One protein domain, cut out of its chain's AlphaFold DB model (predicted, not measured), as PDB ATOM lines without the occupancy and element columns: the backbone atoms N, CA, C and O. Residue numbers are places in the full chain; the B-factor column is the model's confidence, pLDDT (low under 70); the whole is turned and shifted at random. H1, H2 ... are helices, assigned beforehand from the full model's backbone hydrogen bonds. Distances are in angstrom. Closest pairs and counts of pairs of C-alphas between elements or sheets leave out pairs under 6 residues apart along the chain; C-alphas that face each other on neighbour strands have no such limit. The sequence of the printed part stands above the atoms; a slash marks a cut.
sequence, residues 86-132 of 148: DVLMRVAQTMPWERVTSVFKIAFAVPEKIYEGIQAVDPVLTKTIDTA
ATOM      1  N   ASP A  86      24.928   0.368   8.781       89.31
ATOM      2  CA  ASP A  86      25.125  -0.475   9.961       89.31
ATOM      3  C   ASP A  86      26.612  -0.667  10.257       89.31
ATOM      4  O   ASP A  86      27.034  -0.707  11.417       89.31
ATOM      5  N   VAL A  87      27.436  -0.778   9.212       90.88
ATOM      6  CA  VAL A  87      28.899  -0.777   9.352       90.88
ATOM      7  C   VAL A  87      29.380   0.592   9.824       90.88
ATOM      8  O   VAL A  87      30.156   0.668  10.775       90.88
ATOM      9  N   LEU A  88      28.897   1.676   9.216       91.12
ATOM     10  CA  LEU A  88      29.269   3.038   9.598       91.12
ATOM     11  C   LEU A  88      28.888   3.374  11.046       91.12
ATOM     12  O   LEU A  88      29.688   3.986  11.751       91.12
ATOM     13  N   MET A  89      27.719   2.937  11.516       88.25
ATOM     14  CA  MET A  89      27.304   3.109  12.910       88.25
ATOM     15  C   MET A  89      28.238   2.361  13.866       88.25
ATOM     16  O   MET A  89      28.668   2.927  14.870       88.25
ATOM     17  N   ARG A  90      28.605   1.116  13.540       92.00
ATOM     18  CA  ARG A  90      29.577   0.347  14.330       92.00
ATOM     19  C   ARG A  90      30.942   1.029  14.369       92.00
ATOM     20  O   ARG A  90      31.561   1.067  15.423       92.00
ATOM     21  N   VAL A  91      31.394   1.613  13.259       90.81
ATOM     22  CA  VAL A  91      32.633   2.407  13.221       90.81
ATOM     23  C   VAL A  91      32.508   3.671  14.075       90.81
ATOM     24  O   VAL A  91      33.424   3.985  14.825       90.81
ATOM     25  N   ALA A  92      31.378   4.380  14.030       90.38
ATOM     26  CA  ALA A  92      31.168   5.565  14.862       90.38
ATOM     27  C   ALA A  92      31.223   5.236  16.365       90.38
ATOM     28  O   ALA A  92      31.781   6.005  17.142       90.38
ATOM     29  N   GLN A  93      30.705   4.073  16.771       91.19
ATOM     30  CA  GLN A  93      30.716   3.618  18.166       91.19
ATOM     31  C   GLN A  93      32.119   3.301  18.710       91.19
ATOM     32  O   GLN A  93      32.302   3.307  19.925       91.19
ATOM     33  N   THR A  94      33.114   3.031  17.854       92.56
ATOM     34  CA  THR A  94      34.491   2.743  18.302       92.56
ATOM     35  C   THR A  94      35.352   3.994  18.465       92.56
ATOM     36  O   THR A  94      36.486   3.899  18.934       92.56
ATOM     37  N   MET A  95      34.841   5.169  18.089       91.19
ATOM     38  CA  MET A  95      35.593   6.421  18.091       91.19
ATOM     39  C   MET A  95      35.082   7.388  19.169       91.19
ATOM     40  O   MET A  95      33.893   7.395  19.488       91.19
ATOM     41  N   PRO A  96      35.948   8.270  19.704       92.62
ATOM     42  CA  PRO A  96      35.505   9.378  20.545       92.62
ATOM     43  C   PRO A  96      34.517  10.285  19.802       92.62
ATOM     44  O   PRO A  96      34.682  10.545  18.607       92.62
ATOM     45  N   TRP A  97      33.531  10.828  20.520       88.25
ATOM     46  CA  TRP A  97      32.457  11.645  19.938       88.25
ATOM     47  C   TRP A  97      32.961  12.836  19.106       88.25
ATOM     48  O   TRP A  97      32.437  13.121  18.031       88.25
ATOM     49  N   GLU A  98      34.037  13.486  19.546       90.69
ATOM     50  CA  GLU A  98      34.694  14.581  18.818       90.69
ATOM     51  C   GLU A  98      35.103  14.158  17.399       90.69
ATOM     52  O   GLU A  98      34.854  14.871  16.426       90.69
ATOM     53  N   ARG A  99      35.647  12.945  17.245       89.06
ATOM     54  CA  ARG A  99      35.982  12.389  15.930       89.06
ATOM     55  C   ARG A  99      34.738  12.047  15.124       89.06
ATOM     56  O   ARG A  99      34.720  12.335  13.927       89.06
ATOM     57  N   VAL A 100      33.698  11.510  15.763       89.38
ATOM     58  CA  VAL A 100      32.428  11.183  15.096       89.38
ATOM     59  C   VAL A 100      31.821  12.434  14.460       89.38
ATOM     60  O   VAL A 100      31.525  12.427  13.270       89.38
ATOM     61  N   THR A 101      31.730  13.540  15.199       89.31
ATOM     62  CA  THR A 101      31.183  14.806  14.671       89.31
ATOM     63  C   THR A 101      32.011  15.411  13.530       89.31
ATOM     64  O   THR A 101      31.454  16.098  12.678       89.31
ATOM     65  N   SER A 102      33.322  15.138  13.478       88.88
ATOM     66  CA  SER A 102      34.209  15.628  12.410       88.88
ATOM     67  C   SER A 102      34.137  14.818  11.109       88.88
ATOM     68  O   SER A 102      34.457  15.340  10.044       88.88
ATOM     69  N   VAL A 103      33.745  13.542  11.192       86.81
ATOM     70  CA  VAL A 103      33.753  12.600  10.058       86.81
ATOM     71  C   VAL A 103      32.343  12.332   9.536       86.81
ATOM     72  O   VAL A 103      32.141  12.210   8.330       86.81
ATOM     73  N   PHE A 104      31.358  12.248  10.429       86.94
ATOM     74  CA  PHE A 104      29.986  11.898  10.091       86.94
ATOM     75  C   PHE A 104      29.108  13.139  10.002       86.94
ATOM     76  O   PHE A 104      29.153  14.034  10.846       86.94
ATOM     77  N   LYS A 105      28.224  13.158   9.004       88.38
ATOM     78  CA  LYS A 105      27.144  14.140   8.943       88.38
ATOM     79  C   LYS A 105      26.062  13.753   9.953       88.38
ATOM     80  O   LYS A 105      25.233  12.895   9.669       88.38
ATOM     81  N   ILE A 106      26.065  14.398  11.115       85.00
ATOM     82  CA  ILE A 106      25.061  14.180  12.163       85.00
ATOM     83  C   ILE A 106      23.900  15.153  11.962       85.00
ATOM     84  O   ILE A 106      24.103  16.360  11.839       85.00
ATOM     85  N   ALA A 107      22.680  14.625  11.928       85.06
ATOM     86  CA  ALA A 107      21.460  15.415  11.874       85.06
ATOM     87  C   ALA A 107      20.628  15.141  13.127       85.06
ATOM     88  O   ALA A 107      20.199  14.013  13.358       85.06
ATOM     89  N   PHE A 108      20.388  16.180  13.923       82.50
ATOM     90  CA  PHE A 108      19.436  16.124  15.025       82.50
ATOM     91  C   PHE A 108      18.063  16.510  14.489       82.50
ATOM     92  O   PHE A 108      17.811  17.673  14.181       82.50
ATOM     93  N   ALA A 109      17.194  15.518  14.334       86.38
ATOM     94  CA  ALA A 109      15.822  15.713  13.899       86.38
ATOM     95  C   ALA A 109      14.905  14.810  14.718       86.38
ATOM     96  O   ALA A 109      15.201  13.632  14.922       86.38
ATOM     97  N   VAL A 110      13.782  15.364  15.161       85.44
ATOM     98  CA  VAL A 110      12.711  14.603  15.801       85.44
ATOM     99  C   VAL A 110      11.575  14.498  14.787       85.44
ATOM    100  O   VAL A 110      11.005  15.526  14.423       85.44
ATOM    101  N   PRO A 111      11.254  13.295  14.275       88.88
ATOM    102  CA  PRO A 111      10.094  13.120  13.411       88.88
ATOM    103  C   PRO A 111       8.810  13.495  14.159       88.88
ATOM    104  O   PRO A 111       8.630  13.076  15.300       88.88
ATOM    105  N   GLU A 112       7.893  14.213  13.506       87.50
ATOM    106  CA  GLU A 112       6.677  14.733  14.158       87.50
ATOM    107  C   GLU A 112       5.846  13.623  14.818       87.50
ATOM    108  O   GLU A 112       5.447  13.746  15.967       87.50
ATOM    109  N   LYS A 113       5.704  12.470  14.153       88.00
ATOM    110  CA  LYS A 113       4.998  11.302  14.704       88.00
ATOM    111  C   LYS A 113       5.608  10.787  16.016       88.00
ATOM    112  O   LYS A 113       4.896  10.278  16.876       88.00
ATOM    113  N   ILE A 114       6.933  10.879  16.161       86.38
ATOM    114  CA  ILE A 114       7.625  10.496  17.398       86.38
ATOM    115  C   ILE A 114       7.411  11.570  18.463       86.38
ATOM    116  O   ILE A 114       7.115  11.231  19.604       86.38
ATOM    117  N   TYR A 115       7.507  12.848  18.090       87.88
ATOM    118  CA  TYR A 115       7.227  13.968  18.988       87.88
ATOM    119  C   TYR A 115       5.797  13.907  19.563       87.88
ATOM    120  O   TYR A 115       5.640  13.990  20.779       87.88
ATOM    121  N   GLU A 116       4.778  13.663  18.731       87.00
ATOM    122  CA  GLU A 116       3.380  13.476  19.158       87.00
ATOM    123  C   GLU A 116       3.229  12.300  20.137       87.00
ATOM    124  O   GLU A 116       2.528  12.395  21.144       87.00
ATOM    125  N   GLY A 117       3.929  11.191  19.872       86.38
ATOM    126  CA  GLY A 117       3.965  10.045  20.778       86.38
ATOM    127  C   GLY A 117       4.605  10.379  22.131       86.38
ATOM    128  O   GLY A 117       4.070  10.000  23.170       86.38
ATOM    129  N   ILE A 118       5.718  11.122  22.133       86.31
ATOM    130  CA  ILE A 118       6.397  11.572  23.360       86.31
ATOM    131  C   ILE A 118       5.503  12.534  24.144       86.31
ATOM    132  O   ILE A 118       5.413  12.406  25.359       86.31
ATOM    133  N   GLN A 119       4.783  13.437  23.472       83.81
ATOM    134  CA  GLN A 119       3.856  14.372  24.116       83.81
ATOM    135  C   GLN A 119       2.809  13.670  24.992       83.81
ATOM    136  O   GLN A 119       2.430  14.203  26.036       83.81
ATOM    137  N   ALA A 120       2.366  12.474  24.601       80.50
ATOM    138  CA  ALA A 120       1.403  11.691  25.367       80.50
ATOM    139  C   ALA A 120       2.013  10.961  26.581       80.50
ATOM    140  O   ALA A 120       1.279  10.608  27.503       80.50
ATOM    141  N   VAL A 121       3.328  10.714  26.587       86.06
ATOM    142  CA  VAL A 121       3.991   9.791  27.529       86.06
ATOM    143  C   VAL A 121       4.986  10.496  28.460       86.06
ATOM    144  O   VAL A 121       5.086  10.122  29.625       86.06
ATOM    145  N   ASP A 122       5.690  11.528  27.989       87.25
ATOM    146  CA  ASP A 122       6.698  12.275  28.753       87.25
ATOM    147  C   ASP A 122       6.605  13.796  28.501       87.25
ATOM    148  O   ASP A 122       7.323  14.364  27.668       87.25
ATOM    149  N   PRO A 123       5.750  14.497  29.269       84.88
ATOM    150  CA  PRO A 123       5.579  15.943  29.151       84.88
ATOM    151  C   PRO A 123       6.830  16.764  29.502       84.88
ATOM    152  O   PRO A 123       6.922  17.933  29.115       84.88
ATOM    153  N   VAL A 124       7.782  16.205  30.261       87.94
ATOM    154  CA  VAL A 124       9.014  16.908  30.658       87.94
ATOM    155  C   VAL A 124       9.984  16.943  29.481       87.94
ATOM    156  O   VAL A 124      10.530  18.003  29.152       87.94
ATOM    157  N   LEU A 125      10.142  15.814  28.791       86.62
ATOM    158  CA  LEU A 125      10.943  15.740  27.577       86.62
ATOM    159  C   LEU A 125      10.359  16.625  26.465       86.62
ATOM    160  O   LEU A 125      11.107  17.372  25.829       86.62
ATOM    161  N   THR A 126       9.033  16.636  26.288       86.62
ATOM    162  CA  THR A 126       8.359  17.496  25.298       86.62
ATOM    163  C   THR A 126       8.657  18.975  25.508       86.62
ATOM    164  O   THR A 126       9.058  19.644  24.560       86.62
ATOM    165  N   LYS A 127       8.562  19.481  26.746       85.75
ATOM    166  CA  LYS A 127       8.889  20.888  27.050       85.75
ATOM    167  C   LYS A 127      10.322  21.256  26.680       85.75
ATOM    168  O   LYS A 127      10.588  22.391  26.297       85.75
ATOM    169  N   THR A 128      11.243  20.306  26.806       87.06
ATOM    170  CA  THR A 128      12.654  20.527  26.481       87.06
ATOM    171  C   THR A 128      12.847  20.608  24.967       87.06
ATOM    172  O   THR A 128      13.496  21.531  24.479       87.06
ATOM    173  N   ILE A 129      12.218  19.700  24.212       87.94
ATOM    174  CA  ILE A 129      12.253  19.682  22.739       87.94
ATOM    175  C   ILE A 129      11.516  20.894  22.142       87.94
ATOM    176  O   ILE A 129      11.957  21.438  21.130       87.94
ATOM    177  N   ASP A 130      10.446  21.367  22.788       87.81
ATOM    178  CA  ASP A 130       9.655  22.522  22.341       87.81
ATOM    179  C   ASP A 130      10.478  23.798  22.198       87.81
ATOM    180  O   ASP A 130      10.225  24.592  21.294       87.81
ATOM    181  N   THR A 131      11.507  23.973  23.029       86.94
ATOM    182  CA  THR A 131      12.413  25.129  22.930       86.94
ATOM    183  C   THR A 131      13.128  25.217  21.580       86.94
ATOM    184  O   THR A 131      13.466  26.311  21.134       86.94
ATOM    185  N   ALA A 132      13.322  24.081  20.907       85.56
ATOM    186  CA  ALA A 132      13.939  23.987  19.590       85.56
ATOM    187  C   ALA A 132      12.910  23.881  18.446       85.56
ATOM    188  O   ALA A 132      13.294  23.825  17.275       85.56
TER     189      ALA A 132
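This is residues 86 to 132 of the 148 residues of an uncharacterized protein of Tardibacter chloracetimidivorans (UniProt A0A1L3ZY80). Two small helix pairs sit at opposite ends of an elongated shape, the helical hairpin of H3 and H4 at one end and the looser pair of H1 and H2 at the other, with the link of residues 104 to 111 running between them. H1 and H2 have no contact with H3 or H4. The printed part has 47 residues, with four named helices in the order H1, H2, H3, H4 and no named strand, and its class is all helix. The whole is only just extended, close to loose, with a radius of gyration of the C-alphas of 14.6 A and spans of 35 by 21 by 15 A.

The longest helix is H3, residues 112 to 121, 14.5 A from first to last C-alpha, beginning at C-alpha 112 (6.677, 14.733, 14.158). H4 holds residues 123 to 130 and ends at C-alpha 130 (9.655, 22.522, 22.341). H2 holds residues 97 to 103. H1 holds residues 86 to 93 and begins at C-alpha 86 (25.125, -0.475, 9.961).

H3 and H4 touch, with the C-alphas of Gln 119 and Thr 126 closest at 5.6 A. This hairpin has a shallow tilt of 30 degrees, opposite ways. H2 and H3 are apart. H1 and H2 are close but not clearly touching; their closest C-alphas, those of Ala 92 and Val 100, are 5.8 A apart. They run opposite ways at a steep tilt of 47 degrees. Every O i to N i+4 pair is within hydrogen-bond range in H1, H2 and H4, and 5 of 6 are in H3.

The two C-alphas farthest apart, those of Arg 99 and Ala 120, are 35.9 A apart. Residues 93 to 99, of which 97 to 99 belong to H2, stand free. The links H1 to H2 and H3 to H4 are tight, and the link H2 to H3, 8 residues, is short. The printed part has no cut. Its mean pLDDT is 87.8, and no printed residue is under 70.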